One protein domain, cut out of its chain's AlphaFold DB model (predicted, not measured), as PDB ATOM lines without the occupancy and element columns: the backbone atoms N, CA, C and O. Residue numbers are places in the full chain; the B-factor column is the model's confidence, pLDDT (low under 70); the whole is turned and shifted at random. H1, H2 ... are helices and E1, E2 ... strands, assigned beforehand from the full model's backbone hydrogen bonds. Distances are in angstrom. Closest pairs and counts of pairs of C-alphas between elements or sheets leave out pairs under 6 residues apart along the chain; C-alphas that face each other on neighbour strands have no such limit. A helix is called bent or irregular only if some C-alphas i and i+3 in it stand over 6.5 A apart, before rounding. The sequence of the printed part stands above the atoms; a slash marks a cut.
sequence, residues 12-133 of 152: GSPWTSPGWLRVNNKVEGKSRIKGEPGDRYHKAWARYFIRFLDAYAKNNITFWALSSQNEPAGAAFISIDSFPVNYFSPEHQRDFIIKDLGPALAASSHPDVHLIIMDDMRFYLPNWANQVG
ATOM      1  N   GLY A  12       7.110  25.100 -26.270       98.31
ATOM      2  CA  GLY A  12       7.975  25.234 -27.444       98.31
ATOM      3  C   GLY A  12       8.495  23.878 -27.916       98.31
ATOM      4  O   GLY A  12       8.822  23.026 -27.095       98.31
ATOM      5  N   SER A  13       8.604  23.687 -29.229       98.50
ATOM      6  CA  SER A  13       9.138  22.461 -29.833       98.50
ATOM      7  C   SER A  13       9.983  22.816 -31.060       98.50
ATOM      8  O   SER A  13       9.501  23.541 -31.939       98.50
ATOM      9  N   PRO A  14      11.264  22.404 -31.132       98.12
ATOM     10  CA  PRO A  14      12.088  22.669 -32.299       98.12
ATOM     11  C   PRO A  14      11.885  21.599 -33.376       98.12
ATOM     12  O   PRO A  14      11.995  20.404 -33.115       98.12
ATOM     13  N   TRP A  15      11.711  22.042 -34.620       97.00
ATOM     14  CA  TRP A  15      11.699  21.161 -35.792       97.00
ATOM     15  C   TRP A  15      13.095  20.702 -36.212       97.00
ATOM     16  O   TRP A  15      13.312  19.544 -36.563       97.00
ATOM     17  N   THR A  16      14.078  21.598 -36.145       96.88
ATOM     18  CA  THR A  16      15.445  21.310 -36.580       96.88
ATOM     19  C   THR A  16      16.482  22.108 -35.806       96.88
ATOM     20  O   THR A  16      16.273  23.275 -35.476       96.88
ATOM     21  N   SER A  17      17.659  21.514 -35.613       97.69
ATOM     22  CA  SER A  17      18.858  22.248 -35.217       97.69
ATOM     23  C   SER A  17      19.471  23.033 -36.394       97.69
ATOM     24  O   SER A  17      19.253  22.674 -37.556       97.69
ATOM     25  N   PRO A  18      20.290  24.071 -36.134       98.06
ATOM     26  CA  PRO A  18      21.098  24.744 -37.151       98.06
ATOM     27  C   PRO A  18      21.854  23.779 -38.072       98.06
ATOM     28  O   PRO A  18      22.400  22.778 -37.610       98.06
ATOM     29  N   GLY A  19      21.955  24.113 -39.362       97.69
ATOM     30  CA  GLY A  19      22.549  23.216 -40.361       97.69
ATOM     31  C   GLY A  19      23.962  22.748 -40.009       97.69
ATOM     32  O   GLY A  19      24.265  21.567 -40.121       97.69
ATOM     33  N   TRP A  20      24.811  23.627 -39.469       98.06
ATOM     34  CA  TRP A  20      26.191  23.283 -39.101       98.06
ATOM     35  C   TRP A  20      26.306  22.254 -37.958       98.06
ATOM     36  O   TRP A  20      27.353  21.608 -37.831       98.06
ATOM     37  N   LEU A  21      25.250  22.066 -37.152       98.44
ATOM     38  CA  LEU A  21      25.172  21.019 -36.127       98.44
ATOM     39  C   LEU A  21      24.793  19.654 -36.700       98.44
ATOM     40  O   LEU A  21      24.995  18.651 -36.029       98.44
ATOM     41  N   ARG A  22      24.266  19.598 -37.924       97.38
ATOM     42  CA  ARG A  22      23.675  18.397 -38.520       97.38
ATOM     43  C   ARG A  22      24.625  17.712 -39.485       97.38
ATOM     44  O   ARG A  22      25.387  18.378 -40.184       97.38
ATOM     45  N   VAL A  23      24.557  16.386 -39.578       97.38
ATOM     46  CA  VAL A  23      25.438  15.595 -40.460       97.38
ATOM     47  C   VAL A  23      25.345  16.053 -41.922       97.38
ATOM     48  O   VAL A  23      26.367  16.141 -42.596       97.38
ATOM     49  N   ASN A  24      24.150  16.427 -42.393       95.44
ATOM     50  CA  ASN A  24      23.934  16.890 -43.767       95.44
ATOM     51  C   ASN A  24      24.327  18.360 -44.025       95.44
ATOM     52  O   ASN A  24      24.225  18.811 -45.162       95.44
ATOM     53  N   ASN A  25      24.767  19.109 -43.005       97.19
ATOM     54  CA  ASN A  25      25.090  20.541 -43.074       97.19
ATOM     55  C   ASN A  25      23.958  21.455 -43.598       97.19
ATOM     56  O   ASN A  25      24.228  22.568 -44.045       97.19
ATOM     57  N   LYS A  26      22.694  21.019 -43.532       95.94
ATOM     58  CA  LYS A  26      21.517  21.769 -44.004       95.94
ATOM     59  C   LYS A  26      20.474  21.877 -42.897       95.94
ATOM     60  O   LYS A  26      20.469  21.060 -41.987       95.94
ATOM     61  N   VAL A  27      19.613  22.892 -42.954       94.69
ATOM     62  CA  VAL A  27      18.475  23.052 -42.021       94.69
ATOM     63  C   VAL A  27      17.336  22.084 -42.367       94.69
ATOM     64  O   VAL A  27      16.591  21.660 -41.492       94.69
ATOM     65  N   GLU A  28      17.236  21.710 -43.636       95.25
ATOM     66  CA  GLU A  28      16.222  20.815 -44.184       95.25
ATOM     67  C   GLU A  28      16.763  19.406 -44.464       95.25
ATOM     68  O   GLU A  28      17.979  19.153 -44.444       95.25
ATOM     69  N   GLY A  29      15.833  18.488 -44.713       92.50
ATOM     70  CA  GLY A  29      16.082  17.108 -45.107       92.50
ATOM     71  C   GLY A  29      16.339  16.194 -43.919       92.50
ATOM     72  O   GLY A  29      16.534  16.640 -42.791       92.50
ATOM     73  N   LYS A  30      16.370  14.886 -44.153       92.31
ATOM     74  CA  LYS A  30      16.629  13.910 -43.089       92.31
ATOM     75  C   LYS A  30      18.073  14.008 -42.590       92.31
ATOM     76  O   LYS A  30      19.030  13.835 -43.346       92.31
ATOM     77  N   SER A  31      18.255  14.269 -41.297       95.06
ATOM     78  CA  SER A  31      19.569  14.214 -40.649       95.06
ATOM     79  C   SER A  31      19.452  14.081 -39.136       95.06
ATOM     80  O   SER A  31      18.356  14.111 -38.583       95.06
ATOM     81  N   ARG A  32      20.607  13.949 -38.484       96.31
ATOM     82  CA  ARG A  32      20.775  13.992 -37.031       96.31
ATOM     83  C   ARG A  32      21.871  14.987 -36.663       96.31
ATOM     84  O   ARG A  32      22.673  15.376 -37.523       96.31
ATOM     85  N   ILE A  33      21.944  15.346 -35.386       98.06
ATOM     86  CA  ILE A  33      23.069  16.107 -34.831       98.06
ATOM     87  C   ILE A  33      24.363  15.296 -34.987       98.06
ATOM     88  O   ILE A  33      24.367  14.070 -34.868       98.06
ATOM     89  N   LYS A  34      25.461  15.979 -35.312       98.38
ATOM     90  CA  LYS A  34      26.800  15.390 -35.412       98.38
ATOM     91  C   LYS A  34      27.264  14.862 -34.058       98.38
ATOM     92  O   LYS A  34      26.987  15.466 -33.027       98.38
ATOM     93  N   GLY A  35      28.074  13.808 -34.106       97.75
ATOM     94  CA  GLY A  35      28.678  13.222 -32.917       97.75
ATOM     95  C   GLY A  35      27.636  12.618 -31.982       97.75
ATOM     96  O   GLY A  35      26.608  12.126 -32.443       97.75
ATOM     97  N   GLU A  36      27.917  12.644 -30.686       98.31
ATOM     98  CA  GLU A  36      27.164  11.894 -29.676       98.31
ATOM     99  C   GLU A  36      26.895  12.751 -28.425       98.31
ATOM    100  O   GLU A  36      27.677  13.660 -28.123       98.31
ATOM    101  N   PRO A  37      25.808  12.485 -27.676       98.62
ATOM    102  CA  PRO A  37      25.485  13.219 -26.455       98.62
ATOM    103  C   PRO A  37      26.651  13.340 -25.464       98.62
ATOM    104  O   PRO A  37      27.370  12.373 -25.196       98.62
ATOM    105  N   GLY A  38      26.817  14.530 -24.887       98.31
ATOM    106  CA  GLY A  38      27.947  14.936 -24.048       98.31
ATOM    107  C   GLY A  38      29.060  15.678 -24.798       98.31
ATOM    108  O   GLY A  38      29.952  16.268 -24.165       98.31
ATOM    109  N   ASP A  39      29.032  15.682 -26.133       98.69
ATOM    110  CA  ASP A  39      30.030  16.356 -26.959       98.69
ATOM    111  C   ASP A  39      29.744  17.852 -27.189       98.69
ATOM    112  O   ASP A  39      28.805  18.454 -26.661       98.69
ATOM    113  N   ARG A  40      30.596  18.503 -27.990       98.69
ATOM    114  CA  ARG A  40      30.456  19.936 -28.289       98.69
ATOM    115  C   ARG A  40      29.204  20.279 -29.104       98.69
ATOM    116  O   ARG A  40      28.723  21.405 -28.983       98.69
ATOM    117  N   TYR A  41      28.711  19.366 -29.942       98.75
ATOM    118  CA  TYR A  41      27.556  19.602 -30.805       98.75
ATOM    119  C   TYR A  41      26.268  19.538 -29.983       98.75
ATOM    120  O   TYR A  41      25.446  20.451 -30.066       98.75
ATOM    121  N   HIS A  42      26.148  18.547 -29.103       98.81
ATOM    122  CA  HIS A  42      24.998  18.394 -28.215       98.81
ATOM    123  C   HIS A  42      24.962  19.471 -27.133       98.81
ATOM    124  O   HIS A  42      23.914  20.075 -26.911       98.81
ATOM    125  N   LYS A  43      26.113  19.847 -26.561       98.81
ATOM    126  CA  LYS A  43      26.205  21.012 -25.661       98.81
ATOM    127  C   LYS A  43      25.849  22.322 -26.354       98.81
ATOM    128  O   LYS A  43      25.262  23.215 -25.746       98.81
ATOM    129  N   ALA A  44      26.227  22.490 -27.623       98.81
ATOM    130  CA  ALA A  44      25.807  23.653 -28.401       98.81
ATOM    131  C   ALA A  44      24.293  23.649 -28.645       98.81
ATOM    132  O   ALA A  44      23.671  24.703 -28.522       98.81
ATOM    133  N   TRP A  45      23.704  22.482 -28.915       98.75
ATOM    134  CA  TRP A  45      22.262  22.344 -29.070       98.75
ATOM    135  C   TRP A  45      21.506  22.615 -27.766       98.75
ATOM    136  O   TRP A  45      20.617  23.453 -27.758       98.75
ATOM    137  N   ALA A  46      21.928  22.048 -26.635       98.81
ATOM    138  CA  ALA A  46      21.346  22.349 -25.326       98.81
ATOM    139  C   ALA A  46      21.411  23.851 -24.990       98.81
ATOM    140  O   ALA A  46      20.419  24.448 -24.581       98.81
ATOM    141  N   ARG A  47      22.546  24.516 -25.257       98.75
ATOM    142  CA  ARG A  47      22.663  25.978 -25.087       98.75
ATOM    143  C   ARG A  47      21.739  26.773 -26.007       98.75
ATOM    144  O   ARG A  47      21.374  27.893 -25.658       98.75
ATOM    145  N   TYR A  48      21.359  26.235 -27.163       98.69
ATOM    146  CA  TYR A  48      20.391  26.885 -28.044       98.69
ATOM    147  C   TYR A  48      19.013  26.994 -27.375       98.69
ATOM    148  O   TYR A  48      18.418  28.067 -27.432       98.69
ATOM    149  N   PHE A  49      18.556  25.950 -26.669       98.81
ATOM    150  CA  PHE A  49      17.311  25.991 -25.884       98.81
ATOM    151  C   PHE A  49      17.353  27.094 -24.822       98.81
ATOM    152  O   PHE A  49      16.411  27.875 -24.710       98.81
ATOM    153  N   ILE A  50      18.468  27.213 -24.095       98.75
ATOM    154  CA  ILE A  50      18.619  28.251 -23.067       98.75
ATOM    155  C   ILE A  50      18.571  29.644 -23.693       98.75
ATOM    156  O   ILE A  50      17.826  30.502 -23.235       98.75
ATOM    157  N   ARG A  51      19.274  29.855 -24.813       98.75
ATOM    158  CA  ARG A  51      19.242  31.139 -25.529       98.75
ATOM    159  C   ARG A  51      17.860  31.479 -26.086       98.75
ATOM    160  O   ARG A  51      17.528  32.660 -26.157       98.75
ATOM    161  N   PHE A  52      17.080  30.480 -26.498       98.75
ATOM    162  CA  PHE A  52      15.686  30.661 -26.897       98.75
ATOM    163  C   PHE A  52      14.850  31.168 -25.715       98.75
ATOM    164  O   PHE A  52      14.209  32.212 -25.833       98.75
ATOM    165  N   LEU A  53      14.933  30.502 -24.560       98.75
ATOM    166  CA  LEU A  53      14.232  30.918 -23.342       98.75
ATOM    167  C   LEU A  53      14.663  32.320 -22.885       98.75
ATOM    168  O   LEU A  53      13.810  33.166 -22.632       98.75
ATOM    169  N   ASP A  54      15.965  32.613 -22.875       98.69
ATOM    170  CA  ASP A  54      16.504  33.937 -22.537       98.69
ATOM    171  C   ASP A  54      15.960  35.033 -23.463       98.69
ATOM    172  O   ASP A  54      15.614  36.128 -23.017       98.69
ATOM    173  N   ALA A  55      15.904  34.766 -24.770       98.69
ATOM    174  CA  ALA A  55      15.424  35.733 -25.752       98.69
ATOM    175  C   ALA A  55      13.933  36.047 -25.565       98.69
ATOM    176  O   ALA A  55      13.534  37.207 -25.668       98.69
ATOM    177  N   TYR A  56      13.118  35.040 -25.251       98.62
ATOM    178  CA  TYR A  56      11.694  35.233 -24.977       98.62
ATOM    179  C   TYR A  56      11.449  35.889 -23.612       98.62
ATOM    180  O   TYR A  56      10.624  36.800 -23.518       98.62
ATOM    181  N   ALA A  57      12.230  35.538 -22.590       98.00
ATOM    182  CA  ALA A  57      12.142  36.152 -21.268       98.00
ATOM    183  C   ALA A  57      12.431  37.663 -21.307       98.00
ATOM    184  O   ALA A  57      11.744  38.433 -20.639       98.00
ATOM    185  N   LYS A  58      13.357  38.124 -22.168       98.19
ATOM    186  CA  LYS A  58      13.592  39.565 -22.421       98.19
ATOM    187  C   LYS A  58      12.360  40.313 -22.934       98.19
ATOM    188  O   LYS A  58      12.295  41.531 -22.818       98.19
ATOM    189  N   ASN A  59      11.400  39.591 -23.504       97.69
ATOM    190  CA  ASN A  59      10.137  40.120 -24.004       97.69
ATOM    191  C   ASN A  59       8.964  39.811 -23.055       97.69
ATOM    192  O   ASN A  59       7.809  39.939 -23.454       97.69
ATOM    193  N   ASN A  60       9.245  39.415 -21.808       95.88
ATOM    194  CA  ASN A  60       8.257  38.996 -20.808       95.88
ATOM    195  C   ASN A  60       7.396  37.801 -21.255       95.88
ATOM    196  O   ASN A  60       6.227  37.700 -20.885       95.88
ATOM    197  N   ILE A  61       7.967  36.897 -22.058       96.88
ATOM    198  CA  ILE A  61       7.312  35.662 -22.487       96.88
ATOM    199  C   ILE A  61       8.014  34.483 -21.816       96.88
ATOM    200  O   ILE A  61       9.208  34.265 -22.021       96.88
ATOM    201  N   THR A  62       7.267  33.717 -21.027       97.06
ATOM    202  CA  THR A  62       7.767  32.546 -20.300       97.06
ATOM    203  C   THR A  62       7.118  31.266 -20.811       97.06
ATOM    204  O   THR A  62       5.975  31.261 -21.272       97.06
ATOM    205  N   PHE A  63       7.867  30.168 -20.743       98.44
ATOM    206  CA  PHE A  63       7.415  28.852 -21.181       98.44
ATOM    207  C   PHE A  63       7.104  27.973 -19.980       98.44
ATOM    208  O   PHE A  63       7.840  27.967 -19.000       98.44
ATOM    209  N   TRP A  64       6.012  27.220 -20.078       98.56
ATOM    210  CA  TRP A  64       5.697  26.159 -19.131       98.56
ATOM    211  C   TRP A  64       6.536  24.916 -19.434       98.56
ATOM    212  O   TRP A  64       7.092  24.305 -18.526       98.56
ATOM    213  N   ALA A  65       6.672  24.562 -20.713       98.56
ATOM    214  CA  ALA A  65       7.438  23.398 -21.123       98.56
ATOM    215  C   ALA A  65       8.149  23.604 -22.461       98.56
ATOM    216  O   ALA A  65       7.754  24.436 -23.278       98.56
ATOM    217  N   LEU A  66       9.162  22.782 -22.710       98.62
ATOM    218  CA  LEU A  66       9.709  22.538 -24.039       98.62
ATOM    219  C   LEU A  66       9.643  21.042 -24.335       98.62
ATOM    220  O   LEU A  66       9.783  20.232 -23.419       98.62
ATOM    221  N   SER A  67       9.479  20.654 -25.596       98.25
ATOM    222  CA  SER A  67       9.822  19.294 -26.010       98.25
ATOM    223  C   SER A  67      11.284  19.228 -26.445       98.25
ATOM    224  O   SER A  67      11.855  20.200 -26.941       98.25
ATOM    225  N   SER A  68      11.925  18.078 -26.233       96.81
ATOM    226  CA  SER A  68      13.337  17.898 -26.611       96.81
ATOM    227  C   SER A  68      13.578  17.905 -28.130       96.81
ATOM    228  O   SER A  68      14.705  18.165 -28.558       96.81
ATOM    229  N   GLN A  69      12.545  17.612 -28.928       98.19
ATOM    230  CA  GLN A  69      12.544  17.598 -30.393       98.19
ATOM    231  C   GLN A  69      11.126  17.322 -30.887       98.19
ATOM    232  O   GLN A  69      10.512  16.395 -30.375       98.19
ATOM    233  N   ASN A  70      10.658  18.031 -31.915       98.06
ATOM    234  CA  ASN A  70       9.431  17.649 -32.607       98.06
ATOM    235  C   ASN A  70       9.664  16.401 -33.470       98.06
ATOM    236  O   ASN A  70      10.619  16.381 -34.254       98.06
ATOM    237  N   GLU A  71       8.762  15.420 -33.391       96.94
ATOM    238  CA  GLU A  71       8.712  14.213 -34.236       96.94
ATOM    239  C   GLU A  71      10.093  13.565 -34.500       96.94
ATOM    240  O   GLU A  71      10.485  13.335 -35.652       96.94
ATOM    241  N   PRO A  72      10.885  13.283 -33.447       96.75
ATOM    242  CA  PRO A  72      12.234  12.744 -33.572       96.75
ATOM    243  C   PRO A  72      12.283  11.409 -34.313       96.75
ATOM    244  O   PRO A  72      13.271  11.136 -34.993       96.75
ATOM    245  N   ALA A  73      11.253  10.574 -34.186       94.94
ATOM    246  CA  ALA A  73      11.176   9.285 -34.856       94.94
ATOM    247  C   ALA A  73      10.582   9.441 -36.259       94.94
ATOM    248  O   ALA A  73      11.118   8.887 -37.222       94.94
ATOM    249  N   GLY A  74       9.524  10.251 -36.388       90.75
ATOM    250  CA  GLY A  74       8.906  10.630 -37.661       90.75
ATOM    251  C   GLY A  74       9.908  11.217 -38.660       90.75
ATOM    252  O   GLY A  74       9.862  10.892 -39.847       90.75
ATOM    253  N   ALA A  75      10.910  11.957 -38.174       89.69
ATOM    254  CA  ALA A  75      12.033  12.472 -38.960       89.69
ATOM    255  C   ALA A  75      12.771  11.400 -39.787       89.69
ATOM    256  O   ALA A  75      13.381  11.718 -40.810       89.69
ATOM    257  N   ALA A  76      12.730  10.124 -39.381       87.19
ATOM    258  CA  ALA A  76      13.321   9.034 -40.152       87.19
ATOM    259  C   ALA A  76      12.523   8.657 -41.411       87.19
ATOM    260  O   ALA A  76      13.099   8.039 -42.312       87.19
ATOM    261  N   PHE A  77      11.241   9.011 -41.477       88.00
ATOM    262  CA  PHE A  77      10.293   8.561 -42.500       88.00
ATOM    263  C   PHE A  77       9.776   9.688 -43.398       88.00
ATOM    264  O   PHE A  77       9.125   9.416 -44.404       88.00
ATOM    265  N   ILE A  78      10.088  10.945 -43.076       86.62
ATOM    266  CA  ILE A  78       9.740  12.090 -43.918       86.62
ATOM    267  C   ILE A  78      10.546  12.029 -45.221       86.62
ATOM    268  O   ILE A  78      11.775  12.062 -45.216       86.62
ATOM    269  N   SER A  79       9.829  11.940 -46.344       83.38
ATOM    270  CA  SER A  79      10.384  11.851 -47.702       83.38
ATOM    271  C   SER A  79      10.495  13.205 -48.411       83.38
ATOM    272  O   SER A  79      10.824  13.260 -49.593       83.38
ATOM    273  N   ILE A  80      10.163  14.298 -47.721       88.25
ATOM    274  CA  ILE A  80      10.212  15.659 -48.258       88.25
ATOM    275  C   ILE A  80      11.571  16.260 -47.889       88.25
ATOM    276  O   ILE A  80      11.776  16.693 -46.757       88.25
ATOM    277  N   ASP A  81      12.498  16.307 -48.846       87.31
ATOM    278  CA  ASP A  81      13.874  16.774 -48.611       87.31
ATOM    279  C   ASP A  81      13.977  18.240 -48.162       87.31
ATOM    280  O   ASP A  81      14.958  18.616 -47.523       87.31
ATOM    281  N   SER A  82      12.973  19.068 -48.459       90.75
ATOM    282  CA  SER A  82      12.908  20.468 -48.022       90.75
ATOM    283  C   SER A  82      12.297  20.660 -46.630       90.75
ATOM    284  O   SER A  82      12.233  21.779 -46.123       90.75
ATOM    285  N   PHE A  83      11.831  19.591 -45.977       93.94
ATOM    286  CA  PHE A  83      11.181  19.714 -44.676       93.94
ATOM    287  C   PHE A  83      12.218  19.715 -43.531       93.94
ATOM    288  O   PHE A  83      13.131  18.878 -43.520       93.94
ATOM    289  N   PRO A  84      12.131  20.649 -42.563       93.62
ATOM    290  CA  PRO A  84      13.066  20.726 -41.446       93.62
ATOM    291  C   PRO A  84      12.773  19.642 -40.405       93.62
ATOM    292  O   PRO A  84      11.805  19.733 -39.660       93.62
ATOM    293  N   VAL A  85      13.641  18.632 -40.325       94.12
ATOM    294  CA  VAL A  85      13.496  17.516 -39.373       94.12
ATOM    295  C   VAL A  85      14.818  17.169 -38.727       94.12
ATOM    296  O   VAL A  85      15.851  17.208 -39.393       94.12
ATOM    297  N   ASN A  86      14.815  16.768 -37.464       95.75
ATOM    298  CA  ASN A  86      16.022  16.311 -36.789       95.75
ATOM    299  C   ASN A  86      15.741  15.000 -36.047       95.75
ATOM    300  O   ASN A  86      14.928  14.951 -35.130       95.75
ATOM    301  N   TYR A  87      16.402  13.931 -36.490       96.75
ATOM    302  CA  TYR A  87      16.182  12.577 -35.994       96.75
ATOM    303  C   TYR A  87      16.859  12.340 -34.644       96.75
ATOM    304  O   TYR A  87      18.045  12.640 -34.480       96.75
ATOM    305  N   PHE A  88      16.134  11.685 -33.736       97.25
ATOM    306  CA  PHE A  88      16.690  11.024 -32.557       97.25
ATOM    307  C   PHE A  88      16.139   9.601 -32.455       97.25
ATOM    308  O   PHE A  88      14.971   9.372 -32.741       97.25
ATOM    309  N   SER A  89      16.958   8.649 -31.999       97.19
ATOM    310  CA  SER A  89      16.428   7.411 -31.412       97.19
ATOM    311  C   SER A  89      15.999   7.667 -29.955       97.19
ATOM    312  O   SER A  89      16.415   8.681 -29.377       97.19
ATOM    313  N   PRO A  90      15.228   6.764 -29.316       96.81
ATOM    314  CA  PRO A  90      14.921   6.880 -27.890       96.81
ATOM    315  C   PRO A  90      16.184   6.993 -27.019       96.81
ATOM    316  O   PRO A  90      16.258   7.831 -26.127       96.81
ATOM    317  N   GLU A  91      17.215   6.194 -27.298       96.88
ATOM    318  CA  GLU A  91      18.475   6.176 -26.544       96.88
ATOM    319  C   GLU A  91      19.267   7.466 -26.754       96.88
ATOM    320  O   GLU A  91      19.818   8.013 -25.799       96.88
ATOM    321  N   HIS A  92      19.285   7.981 -27.988       97.88
ATOM    322  CA  HIS A  92      19.911   9.265 -28.291       97.88
ATOM    323  C   HIS A  92      19.197  10.392 -27.538       97.88
ATOM    324  O   HIS A  92      19.857  11.190 -26.875       97.88
ATOM    325  N   GLN A  93      17.858  10.437 -27.575       98.19
ATOM    326  CA  GLN A  93      17.080  11.432 -26.833       98.19
ATOM    327  C   GLN A  93      17.350  11.332 -25.324       98.19
ATOM    328  O   GLN A  93      17.640  12.348 -24.697       98.19
ATOM    329  N   ARG A  94      17.326  10.123 -24.746       97.75
ATOM    330  CA  ARG A  94      17.668   9.882 -23.334       97.75
ATOM    331  C   ARG A  94      19.033  10.467 -22.987       97.75
ATOM    332  O   ARG A  94      19.159  11.231 -22.033       97.75
ATOM    333  N   ASP A  95      20.052  10.101 -23.753       98.25
ATOM    334  CA  ASP A  95      21.424  10.495 -23.473       98.25
ATOM    335  C   ASP A  95      21.628  12.005 -23.650       98.25
ATOM    336  O   ASP A  95      22.300  12.613 -22.822       98.25
ATOM    337  N   PHE A  96      21.004  12.625 -24.658       98.44
ATOM    338  CA  PHE A  96      21.002  14.082 -24.838       98.44
ATOM    339  C   PHE A  96      20.361  14.800 -23.645       98.44
ATOM    340  O   PHE A  96      20.895  15.795 -23.154       98.44
ATOM    341  N   ILE A  97      19.243  14.281 -23.134       97.88
ATOM    342  CA  ILE A  97      18.574  14.847 -21.960       97.88
ATOM    343  C   ILE A  97      19.460  14.727 -20.718       97.88
ATOM    344  O   ILE A  97      19.656  15.716 -20.018       97.88
ATOM    345  N   ILE A  98      20.026  13.548 -20.453       97.25
ATOM    346  CA  ILE A  98      20.835  13.299 -19.250       97.25
ATOM    347  C   ILE A  98      22.151  14.079 -19.278       97.25
ATOM    348  O   ILE A  98      22.560  14.630 -18.256       97.25
ATOM    349  N   LYS A  99      22.845  14.084 -20.419       98.38
ATOM    350  CA  LYS A  99      24.224  14.581 -20.514       98.38
ATOM    351  C   LYS A  99      24.301  16.065 -20.859       98.38
ATOM    352  O   LYS A  99      25.292  16.698 -20.499       98.38
ATOM    353  N   ASP A 100      23.290  16.615 -21.537       98.75
ATOM    354  CA  ASP A 100      23.362  17.963 -22.107       98.75
ATOM    355  C   ASP A 100      22.170  18.849 -21.718       98.75
ATOM    356  O   ASP A 100      22.359  19.839 -21.012       98.75
ATOM    357  N   LEU A 101      20.950  18.531 -22.169       98.44
ATOM    358  CA  LEU A 101      19.801  19.441 -22.053       98.44
ATOM    359  C   LEU A 101      19.298  19.594 -20.614       98.44
ATOM    360  O   LEU A 101      19.065  20.716 -20.173       98.44
ATOM    361  N   GLY A 102      19.170  18.493 -19.873       97.25
ATOM    362  CA  GLY A 102      18.747  18.507 -18.472       97.25
ATOM    363  C   GLY A 102      19.694  19.328 -17.590       97.25
ATOM    364  O   GLY A 102      19.240  20.287 -16.966       97.25
ATOM    365  N   PRO A 103      21.011  19.034 -17.577       98.06
ATOM    366  CA  PRO A 103      21.987  19.843 -16.850       98.06
ATOM    367  C   PRO A 103      22.016  21.314 -17.288       98.06
ATOM    368  O   PRO A 103      22.150  22.195 -16.441       98.06
ATOM    369  N   ALA A 104      21.869  21.601 -18.589       98.44
ATOM    370  CA  ALA A 104      21.839  22.975 -19.088       98.44
ATOM    371  C   ALA A 104      20.614  23.757 -18.589       98.44
ATOM    372  O   ALA A 104      20.766  24.913 -18.203       98.44
ATOM    373  N   LEU A 105      19.426  23.141 -18.570       97.94
ATOM    374  CA  LEU A 105      18.208  23.750 -18.024       97.94
ATOM    375  C   LEU A 105      18.339  23.991 -16.519       97.94
ATOM    376  O   LEU A 105      18.118  25.114 -16.069       97.94
ATOM    377  N   ALA A 106      18.786  22.983 -15.764       97.12
ATOM    378  CA  ALA A 106      18.956  23.076 -14.314       97.12
ATOM    379  C   ALA A 106      19.966  24.158 -13.890       97.12
ATOM    380  O   ALA A 106      19.806  24.772 -12.840       97.12
ATOM    381  N   ALA A 107      20.998  24.405 -14.702       97.88
ATOM    382  CA  ALA A 107      22.001  25.442 -14.457       97.88
ATOM    383  C   ALA A 107      21.623  26.830 -15.019       97.88
ATOM    384  O   ALA A 107      22.394  27.778 -14.867       97.88
ATOM    385  N   SER A 108      20.487  26.955 -15.712       98.06
ATOM    386  CA  SER A 108      20.040  28.210 -16.324       98.06
ATOM    387  C   SER A 108      19.156  29.037 -15.385       98.06
ATOM    388  O   SER A 108      18.812  28.606 -14.290       98.06
ATOM    389  N   SER A 109      18.721  30.215 -15.839       97.56
ATOM    390  CA  SER A 109      17.663  30.998 -15.183       97.56
ATOM    391  C   SER A 109      16.247  30.440 -15.390       97.56
ATOM    392  O   SER A 109      15.284  31.088 -14.994       97.56
ATOM    393  N   HIS A 110      16.104  29.265 -16.016       97.62
ATOM    394  CA  HIS A 110      14.818  28.636 -16.343       97.62
ATOM    395  C   HIS A 110      14.687  27.197 -15.791       97.62
ATOM    396  O   HIS A 110      14.242  26.314 -16.528       97.62
ATOM    397  N   PRO A 111      15.085  26.912 -14.533       95.50
ATOM    398  CA  PRO A 111      15.125  25.542 -14.011       95.50
ATOM    399  C   PRO A 111      13.735  24.900 -13.871       95.50
ATOM    400  O   PRO A 111      13.632  23.676 -13.857       95.50
ATOM    401  N   ASP A 112      12.676  25.713 -13.806       95.75
ATOM    402  CA  ASP A 112      11.290  25.260 -13.639       95.75
ATOM    403  C   ASP A 112      10.604  24.886 -14.964       95.75
ATOM    404  O   ASP A 112       9.456  24.439 -14.967       95.75
ATOM    405  N   VAL A 113      11.276  25.071 -16.109       97.81
ATOM    406  CA  VAL A 113      10.716  24.692 -17.413       97.81
ATOM    407  C   VAL A 113      10.654  23.173 -17.516       97.81
ATOM    408  O   VAL A 113      11.674  22.482 -17.470       97.81
ATOM    409  N   HIS A 114       9.449  22.642 -17.714       97.75
ATOM    410  CA  HIS A 114       9.259  21.209 -17.889       97.75
ATOM    411  C   HIS A 114       9.819  20.730 -19.229       97.75
ATOM    412  O   HIS A 114       9.766  21.431 -20.241       97.75
ATOM    413  N   LEU A 115      10.302  19.488 -19.251       97.00
ATOM    414  CA  LEU A 115      10.783  18.847 -20.467       97.00
ATOM    415  C   LEU A 115       9.856  17.703 -20.878       97.00
ATOM    416  O   LEU A 115       9.662  16.744 -20.130       97.00
ATOM    417  N   ILE A 116       9.316  17.799 -22.088       97.50
ATOM    418  CA  ILE A 116       8.486  16.778 -22.722       97.50
ATOM    419  C   ILE A 116       9.377  15.909 -23.622       97.50
ATOM    420  O   ILE A 116      10.160  16.400 -24.442       97.50
ATOM    421  N   ILE A 117       9.266  14.596 -23.449       96.75
ATOM    422  CA  ILE A 117       9.977  13.592 -24.249       96.75
ATOM    423  C   ILE A 117       9.097  13.104 -25.402       96.75
ATOM    424  O   ILE A 117       7.882  13.291 -25.379       96.75
ATOM    425  N   MET A 118       9.704  12.414 -26.368       95.69
ATOM    426  CA  MET A 118       9.058  11.892 -27.577       95.69
ATOM    427  C   MET A 118       8.495  12.980 -28.500       95.69
ATOM    428  O   MET A 118       9.109  13.195 -29.528       95.69
ATOM    429  N   ASP A 119       7.390  13.648 -28.143       97.75
ATOM    430  CA  ASP A 119       6.677  14.625 -28.998       97.75
ATOM    431  C   ASP A 119       6.437  14.091 -30.424       97.75
ATOM    432  O   ASP A 119       6.766  14.711 -31.434       97.75
ATOM    433  N   ASP A 120       5.935  12.857 -30.478       97.50
ATOM    434  CA  ASP A 120       5.732  12.074 -31.696       97.50
ATOM    435  C   ASP A 120       4.472  11.200 -31.554       97.50
ATOM    436  O   ASP A 120       3.767  11.209 -30.538       97.50
ATOM    437  N   MET A 121       4.177  10.413 -32.581       96.44
ATOM    438  CA  MET A 121       2.998   9.569 -32.667       96.44
ATOM    439  C   MET A 121       2.933   8.517 -31.550       96.44
ATOM    440  O   MET A 121       3.906   7.844 -31.207       96.44
ATOM    441  N   ARG A 122       1.716   8.278 -31.043       96.44
ATOM    442  CA  ARG A 122       1.454   7.359 -29.919       96.44
ATOM    443  C   ARG A 122       1.934   5.917 -30.123       96.44
ATOM    444  O   ARG A 122       2.064   5.197 -29.143       96.44
ATOM    445  N   PHE A 123       2.151   5.466 -31.362       95.81
ATOM    446  CA  PHE A 123       2.536   4.077 -31.639       95.81
ATOM    447  C   PHE A 123       3.965   3.746 -31.181       95.81
ATOM    448  O   PHE A 123       4.289   2.573 -31.016       95.81
ATOM    449  N   TYR A 124       4.807   4.757 -30.938       94.50
ATOM    450  CA  TYR A 124       6.130   4.570 -30.338       94.50
ATOM    451  C   TYR A 124       6.069   4.297 -28.825       94.50
ATOM    452  O   TYR A 124       7.080   3.933 -28.213       94.50
ATOM    453  N   LEU A 125       4.893   4.442 -28.206       95.56
ATOM    454  CA  LEU A 125       4.655   4.080 -26.815       95.56
ATOM    455  C   LEU A 125       4.239   2.604 -26.691       95.56
ATOM    456  O   LEU A 125       3.546   2.080 -27.561       95.56
ATOM    457  N   PRO A 126       4.632   1.920 -25.598       95.19
ATOM    458  CA  PRO A 126       5.357   2.449 -24.439       95.19
ATOM    459  C   PRO A 126       6.884   2.447 -24.604       95.19
ATOM    460  O   PRO A 126       7.581   2.922 -23.712       95.19
ATOM    461  N   ASN A 127       7.419   1.924 -25.714       94.81
ATOM    462  CA  ASN A 127       8.861   1.717 -25.883       94.81
ATOM    463  C   ASN A 127       9.674   2.998 -25.652       94.81
ATOM    464  O   ASN A 127      10.629   2.983 -24.882       94.81
ATOM    465  N   TRP A 128       9.260   4.119 -26.248       95.81
ATOM    466  CA  TRP A 128       9.956   5.396 -26.081       95.81
ATOM    467  C   TRP A 128      10.005   5.847 -24.619       95.81
ATOM    468  O   TRP A 128      11.060   6.225 -24.108       95.81
ATOM    469  N   ALA A 129       8.871   5.747 -23.920       94.69
ATOM    470  CA  ALA A 129       8.780   6.075 -22.505       94.69
ATOM    471  C   ALA A 129       9.617   5.125 -21.640       94.69
ATOM    472  O   ALA A 129      10.216   5.582 -20.683       94.69
ATOM    473  N   ASN A 130       9.729   3.840 -21.980       94.25
ATOM    474  CA  ASN A 130      10.561   2.895 -21.225       94.25
ATOM    475  C   ASN A 130      12.064   3.142 -21.415       94.25
ATOM    476  O   ASN A 130      12.848   2.917 -20.494       94.25
ATOM    477  N   GLN A 131      12.472   3.581 -22.607       93.44
ATOM    478  CA  GLN A 131      13.876   3.852 -22.917       93.44
ATOM    479  C   GLN A 131      14.331   5.199 -22.350       93.44
ATOM    480  O   GLN A 131      15.419   5.289 -21.785       93.44
ATOM    481  N   VAL A 132      13.511   6.246 -22.487       92.06
ATOM    482  CA  VAL A 132      13.839   7.603 -22.018       92.06
ATOM    483  C   VAL A 132      13.443   7.809 -20.557       92.06
ATOM    484  O   VAL A 132      14.205   8.379 -19.775       92.06
ATOM    485  N   GLY A 133      12.255   7.334 -20.181       74.56
ATOM    486  CA  GLY A 133      11.717   7.350 -18.824       74.56
ATOM    487  C   GLY A 133      12.420   6.308 -17.966       74.56
ATOM    488  O   GLY A 133      12.022   5.155 -17.841       74.56
TER     489      GLY A 133
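AT A GLANCE: This is residues 12 to 133 of the 152 residues of the protein "Glucosylceramidase" of Pantherophis guttatus (UniProt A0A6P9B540). Little regular structure is present: two longer helices, H1 and H2, pack at a steep tilt, with a small two-strand sheet near H2, short H3 at H2's first residues, and long loops. The 122 printed residues, 47 in named elements, run H1, E1, H2, E2, H3, mostly helix, with E1 and E2 parallel. The whole is compact, radius of gyration of the C-alphas 13.9 A, spanning 38 by 32 by 26 A.

IN THESE COORDINATES: H1, residues 40 to 57, starts at C-alpha (30.456, 19.936, -28.289) and is 25.4 A long. E1 is 65 to 67; H2, 90 to 106, 21.5 A, is irregular, C-alphas 99 and 102 being 7.0 A apart, with a kink of 38 degrees near 97. E2 is 114 to 116; H3, 127 to 132, ends at C-alpha (13.839, 7.603, -22.018).

HOW THE PARTS SIT: H1, with residues 42 to 50 alone, touches H2, closest C-alphas Ala 46 and Leu 101, 4.6 A, at a steep tilt of 51 degrees, the same way. H2, with 90 to 94 alone, touches H3, closest C-alphas Arg 94 and Val 132, 4.6 A. E1, H2 and E2 form a strand-helix-strand unit, a helix between parallel neighbour strands, its crossover right-handed; N 66 and O 114 are 2.9 A apart, within hydrogen-bond range. Every O i to N i+4 pair is within range in H1 and H3, 10 of 13 in H2. H1 and H3 are apart.

THE WHOLE: The C-alphas of Asn 59 and Asn 127, the two farthest apart, are 38.5 A apart. The printed part has no cut; the link E1 to H2, 22 residues, is long. No printed residue is under 70 in pLDDT.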